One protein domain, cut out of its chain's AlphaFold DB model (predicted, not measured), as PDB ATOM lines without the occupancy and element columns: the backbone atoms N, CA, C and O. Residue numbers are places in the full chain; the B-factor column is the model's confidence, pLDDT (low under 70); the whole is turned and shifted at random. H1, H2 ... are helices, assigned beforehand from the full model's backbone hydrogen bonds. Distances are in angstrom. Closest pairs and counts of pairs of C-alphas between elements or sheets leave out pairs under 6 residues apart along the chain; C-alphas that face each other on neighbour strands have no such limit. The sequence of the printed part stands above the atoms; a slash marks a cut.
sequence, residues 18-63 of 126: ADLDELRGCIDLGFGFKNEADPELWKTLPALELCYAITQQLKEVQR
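AT A GLANCE: This is residues 18 to 63 of the 126 residues of an uncharacterized protein of Selaginella moellendorffii (UniProt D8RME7). The long helix H3 sticks out as an arm with its residues 53 to 61 and the tail to 63, which stand free, from a small body where the first residues of H3 meet H1 near its first residues to make a corner and short H2 sits close to the same end of H3. A long loop, residues 29 to 40, leads from H1 to H2. The printed part has 46 residues, with three named helices in the order H1, H2, H3 and no named strand: all helix. It is only just compact, close to loose, with a radius of gyration of the C-alphas of 11.3 A, and elongated, spanning 32 by 21 by 18 A.

IN THESE COORDINATES: H3, residues 47 to 61, measures 22.0 A from C-alpha 47 at (-83.608, 128.407, 82.236) to C-alpha 61 at (-90.963, 140.370, 99.217). H1, residues 18 to 28, measures 14.8 A from C-alpha 18 at (-77.810, 121.374, 80.017). H2 is residues 41 to 44, 5.1 A.

HOW THE PARTS SIT: H3 touches H1 with residues 47 to 48 alone; the closest C-alphas, of Asp 19 and Ala 47, are 5.7 A apart. They run the same way at a steep tilt of 69.5 degrees, only just short of about perpendicular. H2 is close to H3 but not clearly touching, the closest C-alphas, of Trp 42 and Leu 48, being 6.6 A apart. H1 and H2 are apart. Every O i to N i+4 pair is within hydrogen-bond range in H1 and H3; H2 is too short for one.

THE WHOLE: The farthest C-alphas, of Ala 18 and Arg 63, are 34.1 A apart. The printed part has no cut. The link H1 to H2 is long, H2 to H3 tight. The model's pLDDT is under 70 at residues 35 to 37 and 58 to 63.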
ATOM      1  N   ALA A  18     -78.310 120.674  81.199       88.94
ATOM      2  CA  ALA A  18     -77.810 121.374  80.017       88.94
ATOM      3  C   ALA A  18     -78.394 122.792  79.884       88.94
ATOM      4  O   ALA A  18     -77.657 123.728  79.591       88.94
ATOM      5  N   ASP A  19     -79.686 122.978  80.174       89.31
ATOM      6  CA  ASP A  19     -80.331 124.298  80.119       89.31
ATOM      7  C   ASP A  19     -79.751 125.265  81.168       89.31
ATOM      8  O   ASP A  19     -79.644 126.472  80.932       89.31
ATOM      9  N   LEU A  20     -79.383 124.740  82.343       88.75
ATOM     10  CA  LEU A  20     -78.734 125.506  83.410       88.75
ATOM     11  C   LEU A  20     -77.288 125.860  83.041       88.75
ATOM     12  O   LEU A  20     -76.869 126.996  83.271       88.75
ATOM     13  N   ASP A  21     -76.553 124.922  82.440       90.31
ATOM     14  CA  ASP A  21     -75.186 125.137  81.957       90.31
ATOM     15  C   ASP A  21     -75.130 126.140  80.799       90.31
ATOM     16  O   ASP A  21     -74.235 126.982  80.768       90.31
ATOM     17  N   GLU A  22     -76.102 126.124  79.883       91.06
ATOM     18  CA  GLU A  22     -76.220 127.124  78.818       91.06
ATOM     19  C   GLU A  22     -76.496 128.520  79.383       91.06
ATOM     20  O   GLU A  22     -75.803 129.479  79.031       91.06
ATOM     21  N   LEU A  23     -77.448 128.644  80.319       88.88
ATOM     22  CA  LEU A  23     -77.716 129.915  80.996       88.88
ATOM     23  C   LEU A  23     -76.477 130.421  81.741       88.88
ATOM     24  O   LEU A  23     -76.135 131.603  81.647       88.88
ATOM     25  N   ARG A  24     -75.787 129.532  82.462       87.19
ATOM     26  CA  ARG A  24     -74.545 129.846  83.170       87.19
ATOM     27  C   ARG A  24     -73.446 130.267  82.197       87.19
ATOM     28  O   ARG A  24     -72.789 131.271  82.442       87.19
ATOM     29  N   GLY A  25     -73.292 129.569  81.075       89.75
ATOM     30  CA  GLY A  25     -72.356 129.917  80.009       89.75
ATOM     31  C   GLY A  25     -72.636 131.300  79.424       89.75
ATOM     32  O   GLY A  25     -71.709 132.081  79.226       89.75
ATOM     33  N   CYS A  26     -73.906 131.663  79.219       88.81
ATOM     34  CA  CYS A  26     -74.268 133.012  78.792       88.81
ATOM     35  C   CYS A  26     -73.879 134.075  79.831       88.81
ATOM     36  O   CYS A  26     -73.344 135.123  79.471       88.81
ATOM     37  N   ILE A  27     -74.103 133.809  81.117       85.19
ATOM     38  CA  ILE A  27     -73.710 134.727  82.195       85.19
ATOM     39  C   ILE A  27     -72.179 134.850  82.278       85.19
ATOM     40  O   ILE A  27     -71.668 135.965  82.361       85.19
ATOM     41  N   ASP A  28     -71.446 133.737  82.186       89.75
ATOM     42  CA  ASP A  28     -69.975 133.691  82.217       89.75
ATOM     43  C   ASP A  28     -69.351 134.444  81.026       89.75
ATOM     44  O   ASP A  28     -68.288 135.056  81.147       89.75
ATOM     45  N   LEU A  29     -70.034 134.454  79.877       88.00
ATOM     46  CA  LEU A  29     -69.668 135.244  78.697       88.00
ATOM     47  C   LEU A  29     -70.052 136.733  78.817       88.00
ATOM     48  O   LEU A  29     -69.705 137.528  77.943       88.00
ATOM     49  N   GLY A  30     -70.744 137.122  79.891       84.19
ATOM     50  CA  GLY A  30     -71.148 138.499  80.170       84.19
ATOM     51  C   GLY A  30     -72.460 138.926  79.507       84.19
ATOM     52  O   GLY A  30     -72.730 140.127  79.418       84.19
ATOM     53  N   PHE A  31     -73.290 137.988  79.037       83.25
ATOM     54  CA  PHE A  31     -74.616 138.320  78.516       83.25
ATOM     55  C   PHE A  31     -75.560 138.700  79.663       83.25
ATOM     56  O   PHE A  31     -75.810 137.924  80.584       83.25
ATOM     57  N   GLY A  32     -76.102 139.915  79.593       79.50
ATOM     58  CA  GLY A  32     -77.115 140.410  80.519       79.50
ATOM     59  C   GLY A  32     -78.512 140.316  79.914       79.50
ATOM     60  O   GLY A  32     -78.755 140.828  78.821       79.50
ATOM     61  N   PHE A  33     -79.444 139.717  80.648       80.19
ATOM     62  CA  PHE A  33     -80.834 139.580  80.223       80.19
ATOM     63  C   PHE A  33     -81.692 140.685  80.838       80.19
ATOM     64  O   PHE A  33     -81.766 140.830  82.059       80.19
ATOM     65  N   LYS A  34     -82.337 141.489  79.990       71.38
ATOM     66  CA  LYS A  34     -83.295 142.513  80.426       71.38
ATOM     67  C   LYS A  34     -84.704 141.930  80.458       71.38
ATOM     68  O   LYS A  34     -84.997 140.965  79.768       71.38
ATOM     69  N   ASN A  35     -85.573 142.547  81.255       62.09
ATOM     70  CA  ASN A  35     -86.968 142.133  81.404       62.09
ATOM     71  C   ASN A  35     -87.782 142.240  80.094       62.09
ATOM     72  O   ASN A  35     -88.734 141.506  79.872       62.09
ATOM     73  N   GLU A  36     -87.352 143.118  79.191       60.38
ATOM     74  CA  GLU A  36     -87.844 143.222  77.810       60.38
ATOM     75  C   GLU A  36     -87.115 142.223  76.895       60.38
ATOM     76  O   GLU A  36     -86.625 142.576  75.826       60.38
ATOM     77  N   ALA A  37     -86.926 140.990  77.361       61.69
ATOM     78  CA  ALA A  37     -86.275 139.958  76.567       61.69
ATOM     79  C   ALA A  37     -87.181 139.559  75.397       61.69
ATOM     80  O   ALA A  37     -88.385 139.361  75.578       61.69
ATOM     81  N   ASP A  38     -86.587 139.410  74.212       71.31
ATOM     82  CA  ASP A  38     -87.305 138.925  73.040       71.31
ATOM     83  C   ASP A  38     -87.975 137.575  73.344       71.31
ATOM     84  O   ASP A  38     -87.357 136.699  73.959       71.31
ATOM     85  N   PRO A  39     -89.212 137.345  72.871       70.81
ATOM     86  CA  PRO A  39     -89.909 136.076  73.070       70.81
ATOM     87  C   PRO A  39     -89.180 134.885  72.425       70.81
ATOM     88  O   PRO A  39     -89.479 133.734  72.739       70.81
ATOM     89  N   GLU A  40     -88.223 135.132  71.526       76.38
ATOM     90  CA  GLU A  40     -87.318 134.108  70.996       76.38
ATOM     91  C   GLU A  40     -86.249 133.687  72.007       76.38
ATOM     92  O   GLU A  40     -85.909 132.508  72.077       76.38
ATOM     93  N   LEU A  41     -85.797 134.600  72.867       79.38
ATOM     94  CA  LEU A  41     -84.771 134.321  73.868       79.38
ATOM     95  C   LEU A  41     -85.268 133.348  74.939       79.38
ATOM     96  O   LEU A  41     -84.515 132.508  75.415       79.38
ATOM     97  N   TRP A  42     -86.558 133.403  75.279       79.12
ATOM     98  CA  TRP A  42     -87.185 132.444  76.199       79.12
ATOM     99  C   TRP A  42     -87.382 131.063  75.571       79.12
ATOM    100  O   TRP A  42     -87.591 130.084  76.291       79.12
ATOM    101  N   LYS A  43     -87.338 130.970  74.236       77.31
ATOM    102  CA  LYS A  43     -87.368 129.694  73.511       77.31
ATOM    103  C   LYS A  43     -85.975 129.080  73.404       77.31
ATOM    104  O   LYS A  43     -85.878 127.861  73.453       77.31
ATOM    105  N   THR A  44     -84.932 129.902  73.267       82.06
ATOM    106  CA  THR A  44     -83.540 129.436  73.174       82.06
ATOM    107  C   THR A  44     -82.892 129.211  74.532       82.06
ATOM    108  O   THR A  44     -82.060 128.329  74.650       82.06
ATOM    109  N   LEU A  45     -83.250 130.000  75.548       86.25
ATOM    110  CA  LEU A  45     -82.682 129.916  76.893       86.25
ATOM    111  C   LEU A  45     -83.783 129.655  77.914       86.25
ATOM    112  O   LEU A  45     -84.246 130.562  78.614       86.25
ATOM    113  N   PRO A  46     -84.224 128.395  78.008       84.12
ATOM    114  CA  PRO A  46     -85.357 128.035  78.831       84.12
ATOM    115  C   PRO A  46     -85.135 128.253  80.340       84.12
ATOM    116  O   PRO A  46     -86.075 128.550  81.082       84.12
ATOM    117  N   ALA A  47     -83.901 128.159  80.826       87.88
ATOM    118  CA  ALA A  47     -83.608 128.407  82.236       87.88
ATOM    119  C   ALA A  47     -83.740 129.895  82.634       87.88
ATOM    120  O   ALA A  47     -83.890 130.212  83.816       87.88
ATOM    121  N   LEU A  48     -83.746 130.818  81.664       86.25
ATOM    122  CA  LEU A  48     -83.824 132.256  81.925       86.25
ATOM    123  C   LEU A  48     -85.134 132.665  82.617       86.25
ATOM    124  O   LEU A  48     -85.143 133.541  83.483       86.25
ATOM    125  N   GLU A  49     -86.233 131.999  82.265       82.50
ATOM    126  CA  GLU A  49     -87.558 132.242  82.842       82.50
ATOM    127  C   GLU A  49     -87.579 131.987  84.357       82.50
ATOM    128  O   GLU A  49     -88.140 132.780  85.115       82.50
ATOM    129  N   LEU A  50     -86.889 130.935  84.814       82.50
ATOM    130  CA  LEU A  50     -86.750 130.621  86.237       82.50
ATOM    131  C   LEU A  50     -85.972 131.720  86.970       82.50
ATOM    132  O   LEU A  50     -86.403 132.191  88.023       82.50
ATOM    133  N   CYS A  51     -84.853 132.167  86.395       79.31
ATOM    134  CA  CYS A  51     -84.059 133.264  86.950       79.31
ATOM    135  C   CYS A  51     -84.894 134.539  87.107       79.31
ATOM    136  O   CYS A  51     -84.837 135.209  88.145       79.31
ATOM    137  N   TYR A  52     -85.704 134.859  86.098       81.56
ATOM    138  CA  TYR A  52     -86.586 136.013  86.141       81.56
ATOM    139  C   TYR A  52     -87.675 135.856  87.213       81.56
ATOM    140  O   TYR A  52     -87.881 136.771  88.012       81.56
ATOM    141  N   ALA A  53     -88.309 134.685  87.312       81.44
ATOM    142  CA  ALA A  53     -89.314 134.394  88.334       81.44
ATOM    143  C   ALA A  53     -88.764 134.553  89.762       81.44
ATOM    144  O   ALA A  53     -89.377 135.235  90.584       81.44
ATOM    145  N   ILE A  54     -87.579 134.002  90.043       79.94
ATOM    146  CA  ILE A  54     -86.918 134.123  91.352       79.94
ATOM    147  C   ILE A  54     -86.609 135.593  91.662       79.94
ATOM    148  O   ILE A  54     -86.915 136.089  92.747       79.94
ATOM    149  N   THR A  55     -86.056 136.318  90.688       75.94
ATOM    150  CA  THR A  55     -85.702 137.736  90.854       75.94
ATOM    151  C   THR A  55     -86.941 138.609  91.083       75.94
ATOM    152  O   THR A  55     -86.895 139.559  91.866       75.94
ATOM    153  N   GLN A  56     -88.072 138.290  90.445       75.56
ATOM    154  CA  GLN A  56     -89.347 138.972  90.680       75.56
ATOM    155  C   GLN A  56     -89.909 138.695  92.074       75.56
ATOM    156  O   GLN A  56     -90.318 139.636  92.749       75.56
ATOM    157  N   GLN A  57     -89.893 137.441  92.530       71.44
ATOM    158  CA  GLN A  57     -90.370 137.100  93.873       71.44
ATOM    159  C   GLN A  57     -89.544 137.792  94.962       71.44
ATOM    160  O   GLN A  57     -90.103 138.344  95.907       71.44
ATOM    161  N   LEU A  58     -88.221 137.858  94.795       67.56
ATOM    162  CA  LEU A  58     -87.338 138.587  95.710       67.56
ATOM    163  C   LEU A  58     -87.610 140.100  95.728       67.56
ATOM    164  O   LEU A  58     -87.473 140.735  96.774       67.56
ATOM    165  N   LYS A  59     -88.005 140.691  94.592       65.25
ATOM    166  CA  LYS A  59     -88.452 142.093  94.531       65.25
ATOM    167  C   LYS A  59     -89.821 142.299  95.176       65.25
ATOM    168  O   LYS A  59     -90.057 143.349  95.765       65.25
ATOM    169  N   GLU A  60     -90.717 141.322  95.074       61.09
ATOM    170  CA  GLU A  60     -92.055 141.393  95.662       61.09
ATOM    171  C   GLU A  60     -92.016 141.351  97.192       61.09
ATOM    172  O   GLU A  60     -92.670 142.166  97.840       61.09
ATOM    173  N   VAL A  61     -91.182 140.476  97.762       59.66
ATOM    174  CA  VAL A  61     -90.963 140.370  99.217       59.66
ATOM    175  C   VAL A  61     -90.323 141.640  99.798       59.66
ATOM    176  O   VAL A  61     -90.516 141.950 100.970       59.66
ATOM    177  N   GLN A  62     -89.600 142.409  98.980       53.16
ATOM    178  CA  GLN A  62     -88.989 143.679  99.372       53.16
ATOM    179  C   GLN A  62     -89.887 144.907  99.183       53.16
ATOM    180  O   GLN A  62     -89.418 146.010  99.458       53.16
ATOM    181  N   ARG A  63     -91.155 144.784  98.758       46.72
ATOM    182  CA  ARG A  63     -92.096 145.905  98.933       46.72
ATOM    183  C   ARG A  63     -92.501 145.964 100.405       46.72
ATOM    184  O   ARG A  63     -93.218 145.071 100.853       46.72
TER     185      ARG A  63